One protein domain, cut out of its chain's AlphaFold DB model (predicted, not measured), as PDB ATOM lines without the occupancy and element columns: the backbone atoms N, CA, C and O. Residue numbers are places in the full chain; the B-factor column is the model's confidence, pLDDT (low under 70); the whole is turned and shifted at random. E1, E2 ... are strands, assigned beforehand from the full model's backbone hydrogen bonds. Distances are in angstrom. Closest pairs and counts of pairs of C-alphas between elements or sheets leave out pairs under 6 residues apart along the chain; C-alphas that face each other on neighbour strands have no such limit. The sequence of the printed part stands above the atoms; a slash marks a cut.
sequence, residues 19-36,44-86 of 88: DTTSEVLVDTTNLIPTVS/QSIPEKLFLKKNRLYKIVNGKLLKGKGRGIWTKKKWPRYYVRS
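Overview. This is residues 19 to 36 and 44 to 86 of the 88 residues of an uncharacterized protein of Pseudopedobacter saltans (UniProt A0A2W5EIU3). Little regular structure is here: three small strand pairs, E1 with E6 and the hairpins E2-E3 and E4-E5, are strung on loops, with E6 beside E3. The 61 printed residues hold no named helix and strands E1 to E6 in order, in three antiparallel two-stranded sheets; the class is all strand, with 22 residues in named elements. The whole is only just compact, close to loose, radius of gyration of the C-alphas 12.6 A, and spans 40 by 24 by 22 A.

Along the chain. Find C-alpha 25 at (-35.182, -32.972, 7.933); E1 runs from there to 27. Next come E2, residues 50 to 53, 9.7 A, and E3, 56 to 61, 16.1 A. E4 is 69 to 71, E5 78 to 80, and E6, 83 to 85, ends at (-36.074, -37.635, 7.729).

Arrangement. Look between E1 and E6: N 26 and O 84 are 2.9 A apart. In hairpin E2-E3, N 51 and O 58 are 2.8 A apart; in hairpin E4-E5, N 70 and O 79, 2.8 A. The closest C-alphas of E3 and E6, Leu 57 and Tyr 83, are 4.9 A apart.

Size, cuts and confidence. Residues 37 to 43 are cut out, C-alphas 36 and 44 standing 15.0 A apart. Of the links printed whole, none is long. Confidence is under 70 in 28 residues, among them 28 to 36.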
ATOM      1  N   ASP A  19     -48.856 -31.341  11.799       56.56
ATOM      2  CA  ASP A  19     -48.068 -32.134  12.738       56.56
ATOM      3  C   ASP A  19     -47.459 -31.175  13.770       56.56
ATOM      4  O   ASP A  19     -46.623 -30.326  13.456       56.56
ATOM      5  N   THR A  20     -47.929 -31.277  15.016       57.84
ATOM      6  CA  THR A  20     -47.438 -30.492  16.164       57.84
ATOM      7  C   THR A  20     -46.029 -30.909  16.588       57.84
ATOM      8  O   THR A  20     -45.326 -30.160  17.268       57.84
ATOM      9  N   THR A  21     -45.587 -32.091  16.161       59.25
ATOM     10  CA  THR A  21     -44.238 -32.611  16.351       59.25
ATOM     11  C   THR A  21     -43.314 -32.117  15.241       59.25
ATOM     12  O   THR A  21     -43.483 -32.420  14.062       59.25
ATOM     13  N   SER A  22     -42.293 -31.352  15.623       57.34
ATOM     14  CA  SER A  22     -41.278 -30.872  14.683       57.34
ATOM     15  C   SER A  22     -40.392 -32.034  14.224       57.34
ATOM     16  O   SER A  22     -39.614 -32.568  15.009       57.34
ATOM     17  N   GLU A  23     -40.496 -32.442  12.957       65.75
ATOM     18  CA  GLU A  23     -39.589 -33.437  12.374       65.75
ATOM     19  C   GLU A  23     -38.307 -32.778  11.848       65.75
ATOM     20  O   GLU A  23     -38.351 -31.819  11.073       65.75
ATOM     21  N   VAL A  24     -37.143 -33.325  12.216       68.38
ATOM     22  CA  VAL A  24     -35.854 -32.858  11.692       68.38
ATOM     23  C   VAL A  24     -35.614 -33.463  10.310       68.38
ATOM     24  O   VAL A  24     -35.527 -34.682  10.135       68.38
ATOM     25  N   LEU A  25     -35.483 -32.596   9.311       69.19
ATOM     26  CA  LEU A  25     -35.182 -32.972   7.933       69.19
ATOM     27  C   LEU A  25     -33.736 -32.617   7.593       69.19
ATOM     28  O   LEU A  25     -33.285 -31.501   7.837       69.19
ATOM     29  N   VAL A  26     -33.028 -33.551   6.960       70.25
ATOM     30  CA  VAL A  26     -31.632 -33.374   6.546       70.25
ATOM     31  C   VAL A  26     -31.551 -33.376   5.025       70.25
ATOM     32  O   VAL A  26     -32.080 -34.273   4.361       70.25
ATOM     33  N   ASP A  27     -30.882 -32.370   4.458       71.25
ATOM     34  CA  ASP A  27     -30.520 -32.377   3.040       71.25
ATOM     35  C   ASP A  27     -29.448 -33.451   2.810       71.25
ATOM     36  O   ASP A  27     -28.381 -33.434   3.429       71.25
ATOM     37  N   THR A  28     -29.707 -34.385   1.893       66.81
ATOM     38  CA  THR A  28     -28.769 -35.464   1.550       66.81
ATOM     39  C   THR A  28     -27.406 -34.969   1.075       66.81
ATOM     40  O   THR A  28     -26.437 -35.725   1.118       66.81
ATOM     41  N   THR A  29     -27.301 -33.723   0.612       64.25
ATOM     42  CA  THR A  29     -26.025 -33.127   0.212       64.25
ATOM     43  C   THR A  29     -25.113 -32.792   1.389       64.25
ATOM     44  O   THR A  29     -23.898 -32.864   1.221       64.25
ATOM     45  N   ASN A  30     -25.668 -32.529   2.576       62.47
ATOM     46  CA  ASN A  30     -24.894 -32.263   3.794       62.47
ATOM     47  C   ASN A  30     -24.317 -33.545   4.419       62.47
ATOM     48  O   ASN A  30     -23.378 -33.478   5.202       62.47
ATOM     49  N   LEU A  31     -24.832 -34.720   4.040       59.47
ATOM     50  CA  LEU A  31     -24.301 -36.025   4.461       59.47
ATOM     51  C   LEU A  31     -23.025 -36.431   3.696       59.47
ATOM     52  O   LEU A  31     -22.495 -37.522   3.901       59.47
ATOM     53  N   ILE A  32     -22.550 -35.597   2.767       59.78
ATOM     54  CA  ILE A  32     -21.361 -35.873   1.957       59.78
ATOM     55  C   ILE A  32     -20.152 -35.212   2.631       59.78
ATOM     56  O   ILE A  32     -20.216 -34.013   2.908       59.78
ATOM     57  N   PRO A  33     -19.020 -35.922   2.810       50.50
ATOM     58  CA  PRO A  33     -17.778 -35.313   3.268       50.50
ATOM     59  C   PRO A  33     -17.285 -34.339   2.192       50.50
ATOM     60  O   PRO A  33     -16.661 -34.718   1.200       50.50
ATOM     61  N   THR A  34     -17.643 -33.070   2.344       52.31
ATOM     62  CA  THR A  34     -17.043 -31.958   1.612       52.31
ATOM     63  C   THR A  34     -15.996 -31.352   2.527       52.31
ATOM     64  O   THR A  34     -16.223 -31.216   3.723       52.31
ATOM     65  N   VAL A  35     -14.812 -31.091   1.979       46.94
ATOM     66  CA  VAL A  35     -13.660 -30.599   2.732       46.94
ATOM     67  C   VAL A  35     -14.054 -29.289   3.421       46.94
ATOM     68  O   VAL A  35     -14.278 -28.284   2.749       46.94
ATOM     69  N   SER A  36     -14.197 -29.331   4.745       47.28
ATOM     70  CA  SER A  36     -14.576 -28.193   5.583       47.28
ATOM     71  C   SER A  36     -13.442 -27.174   5.621       47.28
ATOM     72  O   SER A  36     -12.589 -27.216   6.502       47.28
ATOM     73  N   GLN A  44     -27.530 -23.068   4.065       58.44
ATOM     74  CA  GLN A  44     -28.587 -23.360   3.112       58.44
ATOM     75  C   GLN A  44     -29.890 -22.842   3.715       58.44
ATOM     76  O   GLN A  44     -30.313 -23.289   4.777       58.44
ATOM     77  N   SER A  45     -30.519 -21.889   3.025       62.78
ATOM     78  CA  SER A  45     -31.832 -21.363   3.399       62.78
ATOM     79  C   SER A  45     -32.789 -22.529   3.669       62.78
ATOM     80  O   SER A  45     -32.968 -23.377   2.773       62.78
ATOM     81  N   ILE A  46     -33.410 -22.539   4.847       69.25
ATOM     82  CA  ILE A  46     -34.464 -23.496   5.186       69.25
ATOM     83  C   ILE A  46     -35.517 -23.442   4.068       69.25
ATOM     84  O   ILE A  46     -35.936 -22.353   3.669       69.25
ATOM     85  N   PRO A  47     -35.883 -24.581   3.462       72.75
ATOM     86  CA  PRO A  47     -36.857 -24.585   2.384       72.75
ATOM     87  C   PRO A  47     -38.228 -24.154   2.913       72.75
ATOM     88  O   PRO A  47     -38.815 -24.842   3.737       72.75
ATOM     89  N   GLU A  48     -38.778 -23.064   2.377       74.69
ATOM     90  CA  GLU A  48     -40.142 -22.620   2.716       74.69
ATOM     91  C   GLU A  48     -41.209 -23.651   2.327       74.69
ATOM     92  O   GLU A  48     -42.268 -23.736   2.944       74.69
ATOM     93  N   LYS A  49     -40.955 -24.407   1.249       79.69
ATOM     94  CA  LYS A  49     -41.886 -25.394   0.698       79.69
ATOM     95  C   LYS A  49     -41.152 -26.635   0.216       79.69
ATOM     96  O   LYS A  49     -40.193 -26.561  -0.564       79.69
ATOM     97  N   LEU A  50     -41.676 -27.782   0.627       83.50
ATOM     98  CA  LEU A  50     -41.248 -29.101   0.190       83.50
ATOM     99  C   LEU A  50     -42.381 -29.802  -0.557       83.50
ATOM    100  O   LEU A  50     -43.559 -29.572  -0.304       83.50
ATOM    101  N   PHE A  51     -42.009 -30.671  -1.487       81.75
ATOM    102  CA  PHE A  51     -42.935 -31.521  -2.220       81.75
ATOM    103  C   PHE A  51     -42.598 -32.984  -1.977       81.75
ATOM    104  O   PHE A  51     -41.494 -33.433  -2.308       81.75
ATOM    105  N   LEU A  52     -43.560 -33.736  -1.448       82.62
ATOM    106  CA  LEU A  52     -43.430 -35.172  -1.260       82.62
ATOM    107  C   LEU A  52     -43.726 -35.901  -2.575       82.62
ATOM    108  O   LEU A  52     -44.825 -35.828  -3.121       82.62
ATOM    109  N   LYS A  53     -42.742 -36.638  -3.094       80.81
ATOM    110  CA  LYS A  53     -42.912 -37.493  -4.275       80.81
ATOM    111  C   LYS A  53     -42.138 -38.788  -4.122       80.81
ATOM    112  O   LYS A  53     -40.917 -38.756  -3.999       80.81
ATOM    113  N   LYS A  54     -42.824 -39.931  -4.248       79.81
ATOM    114  CA  LYS A  54     -42.211 -41.272  -4.146       79.81
ATOM    115  C   LYS A  54     -41.373 -41.417  -2.862       79.81
ATOM    116  O   LYS A  54     -40.213 -41.815  -2.930       79.81
ATOM    117  N   ASN A  55     -41.950 -41.019  -1.726       79.44
ATOM    118  CA  ASN A  55     -41.307 -41.036  -0.408       79.44
ATOM    119  C   ASN A  55     -40.002 -40.212  -0.307       79.44
ATOM    120  O   ASN A  55     -39.077 -40.562   0.420       79.44
ATOM    121  N   ARG A  56     -39.888 -39.140  -1.099       80.06
ATOM    122  CA  ARG A  56     -38.756 -38.204  -1.083       80.06
ATOM    123  C   ARG A  56     -39.276 -36.779  -1.039       80.06
ATOM    124  O   ARG A  56     -40.225 -36.459  -1.758       80.06
ATOM    125  N   LEU A  57     -38.631 -35.936  -0.244       83.94
ATOM    126  CA  LEU A  57     -38.986 -34.530  -0.099       83.94
ATOM    127  C   LEU A  57     -38.084 -33.673  -0.982       83.94
ATOM    128  O   LEU A  57     -36.868 -33.683  -0.848       83.94
ATOM    129  N   TYR A  58     -38.668 -32.924  -1.906       83.50
ATOM    130  CA  TYR A  58     -37.919 -32.078  -2.832       83.50
ATOM    131  C   TYR A  58     -38.196 -30.607  -2.551       83.50
ATOM    132  O   TYR A  58     -39.347 -30.223  -2.351       83.50
ATOM    133  N   LYS A  59     -37.158 -29.769  -2.619       82.88
ATOM    134  CA  LYS A  59     -37.312 -28.315  -2.521       82.88
ATOM    135  C   LYS A  59     -38.093 -27.770  -3.714       82.88
ATOM    136  O   LYS A  59     -37.826 -28.142  -4.863       82.88
ATOM    137  N   ILE A  60     -39.013 -26.849  -3.447       81.00
ATOM    138  CA  ILE A  60     -39.620 -26.000  -4.472       81.00
ATOM    139  C   ILE A  60     -38.902 -24.646  -4.449       81.00
ATOM    140  O   ILE A  60     -38.802 -24.019  -3.400       81.00
ATOM    141  N   VAL A  61     -38.412 -24.189  -5.602       79.88
ATOM    142  CA  VAL A  61     -37.832 -22.846  -5.781       79.88
ATOM    143  C   VAL A  61     -38.501 -22.196  -6.983       79.88
ATOM    144  O   VAL A  61     -38.551 -22.798  -8.057       79.88
ATOM    145  N   ASN A  62     -39.049 -20.991  -6.807       81.38
ATOM    146  CA  ASN A  62     -39.756 -20.238  -7.853       81.38
ATOM    147  C   ASN A  62     -40.843 -21.070  -8.563       81.38
ATOM    148  O   ASN A  62     -40.934 -21.094  -9.790       81.38
ATOM    149  N   GLY A  63     -41.619 -21.842  -7.790       78.69
ATOM    150  CA  GLY A  63     -42.686 -22.710  -8.305       78.69
ATOM    151  C   GLY A  63     -42.208 -23.968  -9.041       78.69
ATOM    152  O   GLY A  63     -43.031 -24.759  -9.499       78.69
ATOM    153  N   LYS A  64     -40.894 -24.198  -9.145       79.88
ATOM    154  CA  LYS A  64     -40.313 -25.361  -9.824       79.88
ATOM    155  C   LYS A  64     -39.724 -26.342  -8.824       79.88
ATOM    156  O   LYS A  64     -39.098 -25.960  -7.837       79.88
ATOM    157  N   LEU A  65     -39.888 -27.631  -9.119       80.69
ATOM    158  CA  LEU A  65     -39.294 -28.687  -8.309       80.69
ATOM    159  C   LEU A  65     -37.813 -28.868  -8.635       80.69
ATOM    160  O   LEU A  65     -37.457 -29.185  -9.773       80.69
ATOM    161  N   LEU A  66     -36.960 -28.757  -7.622       77.44
ATOM    162  CA  LEU A  66     -35.526 -28.990  -7.741       77.44
ATOM    163  C   LEU A  66     -35.248 -30.503  -7.788       77.44
ATOM    164  O   LEU A  66     -34.973 -31.146  -6.783       77.44
ATOM    165  N   LYS A  67     -35.348 -31.093  -8.987       70.06
ATOM    166  CA  LYS A  67     -35.122 -32.535  -9.249       70.06
ATOM    167  C   LYS A  67     -33.675 -32.877  -9.641       70.06
ATOM    168  O   LYS A  67     -33.402 -33.978 -10.115       70.06
ATOM    169  N   GLY A  68     -32.757 -31.923  -9.503       70.50
ATOM    170  CA  GLY A  68     -31.371 -32.063  -9.944       70.50
ATOM    171  C   GLY A  68     -30.533 -32.982  -9.053       70.50
ATOM    172  O   GLY A  68     -30.872 -33.260  -7.902       70.50
ATOM    173  N   LYS A  69     -29.389 -33.419  -9.586       71.81
ATOM    174  CA  LYS A  69     -28.325 -34.027  -8.784       71.81
ATOM    175  C   LYS A  69     -27.189 -33.019  -8.600       71.81
ATOM    176  O   LYS A  69     -26.739 -32.436  -9.585       71.81
ATOM    177  N   GLY A  70     -26.726 -32.825  -7.369       68.69
ATOM    178  CA  GLY A  70     -25.529 -32.037  -7.073       68.69
ATOM    179  C   GLY A  70     -24.269 -32.846  -7.377       68.69
ATOM    180  O   GLY A  70     -24.219 -34.042  -7.091       68.69
ATOM    181  N   ARG A  71     -23.257 -32.219  -7.976       68.62
ATOM    182  CA  ARG A  71     -21.929 -32.825  -8.131       68.62
ATOM    183  C   ARG A  71     -21.071 -32.424  -6.932       68.62
ATOM    184  O   ARG A  71     -21.102 -31.262  -6.540       68.62
ATOM    185  N   GLY A  72     -20.338 -33.373  -6.352       64.94
ATOM    186  CA  GLY A  72     -19.341 -33.047  -5.327       64.94
ATOM    187  C   GLY A  72     -18.157 -32.294  -5.940       64.94
ATOM    188  O   GLY A  72     -17.831 -32.533  -7.100       64.94
ATOM    189  N   ILE A  73     -17.504 -31.430  -5.161       68.88
ATOM    190  CA  ILE A  73     -16.452 -30.504  -5.630       68.88
ATOM    191  C   ILE A  73     -15.333 -31.245  -6.392       68.88
ATOM    192  O   ILE A  73     -14.910 -30.796  -7.451       68.88
ATOM    193  N   TRP A  74     -14.934 -32.430  -5.919       68.25
ATOM    194  CA  TRP A  74     -13.839 -33.223  -6.501       68.25
ATOM    195  C   TRP A  74     -14.273 -34.568  -7.095       68.25
ATOM    196  O   TRP A  74     -13.447 -35.340  -7.573       68.25
ATOM    197  N   THR A  75     -15.574 -34.880  -7.099       71.19
ATOM    198  CA  THR A  75     -16.056 -36.191  -7.564       71.19
ATOM    199  C   THR A  75     -16.826 -36.062  -8.875       71.19
ATOM    200  O   THR A  75     -17.524 -35.079  -9.135       71.19
ATOM    201  N   LYS A  76     -16.743 -37.080  -9.738       75.69
ATOM    202  CA  LYS A  76     -17.671 -37.228 -10.878       75.69
ATOM    203  C   LYS A  76     -19.049 -37.740 -10.428       75.69
ATOM    204  O   LYS A  76     -19.998 -37.727 -11.212       75.69
ATOM    205  N   LYS A  77     -19.173 -38.169  -9.165       71.88
ATOM    206  CA  LYS A  77     -20.395 -38.733  -8.591       71.88
ATOM    207  C   LYS A  77     -21.430 -37.627  -8.372       71.88
ATOM    208  O   LYS A  77     -21.151 -36.573  -7.800       71.88
ATOM    209  N   LYS A  78     -22.640 -37.880  -8.871       71.94
ATOM    210  CA  LYS A  78     -23.795 -36.986  -8.763       71.94
ATOM    211  C   LYS A  78     -24.750 -37.522  -7.702       71.94
ATOM    212  O   LYS A  78     -25.228 -38.650  -7.826       71.94
ATOM    213  N   TRP A  79     -25.074 -36.697  -6.719       66.88
ATOM    214  CA  TRP A  79     -25.935 -37.056  -5.598       66.88
ATOM    215  C   TRP A  79     -27.313 -36.422  -5.749       66.88
ATOM    216  O   TRP A  79     -27.409 -35.253  -6.124       66.88
ATOM    217  N   PRO A  80     -28.391 -37.177  -5.517       67.81
ATOM    218  CA  PRO A  80     -29.735 -36.635  -5.620       67.81
ATOM    219  C   PRO A  80     -29.984 -35.595  -4.520       67.81
ATOM    220  O   PRO A  80     -29.599 -35.818  -3.376       67.81
ATOM    221  N   ARG A  81     -30.616 -34.467  -4.877       76.00
ATOM    222  CA  ARG A  81     -31.015 -33.407  -3.937       76.00
ATOM    223  C   ARG A  81     -32.443 -33.653  -3.459       76.00
ATOM    224  O   ARG A  81     -33.395 -33.240  -4.122       76.00
ATOM    225  N   TYR A  82     -32.589 -34.379  -2.359       80.81
ATOM    226  CA  TYR A  82     -33.856 -34.504  -1.646       80.81
ATOM    227  C   TYR A  82     -33.596 -34.513  -0.143       80.81
ATOM    228  O   TYR A  82     -32.519 -34.889   0.303       80.81
ATOM    229  N   TYR A  83     -34.587 -34.104   0.632       79.19
ATOM    230  CA  TYR A  83     -34.553 -34.196   2.078       79.19
ATOM    231  C   TYR A  83     -34.978 -35.596   2.497       79.19
ATOM    232  O   TYR A  83     -35.891 -36.198   1.914       79.19
ATOM    233  N   VAL A  84     -34.291 -36.106   3.508       75.12
ATOM    234  CA  VAL A  84     -34.664 -37.316   4.232       75.12
ATOM    235  C   VAL A  84     -34.975 -36.945   5.669       75.12
ATOM    236  O   VAL A  84     -34.421 -35.986   6.206       75.12
ATOM    237  N   ARG A  85     -35.865 -37.714   6.288       69.38
ATOM    238  CA  ARG A  85     -36.074 -37.635   7.729       69.38
ATOM    239  C   ARG A  85     -34.771 -38.011   8.430       69.38
ATOM    240  O   ARG A  85     -34.169 -39.030   8.075       69.38
ATOM    241  N   SER A  86     -34.336 -37.187   9.379       64.62
ATOM    242  CA  SER A  86     -33.234 -37.555  10.260       64.62
ATOM    243  C   SER A  86     -33.658 -38.776  11.068       64.62
ATOM    244  O   SER A  86     -34.748 -38.791  11.641       64.62
TER     245      SER A  86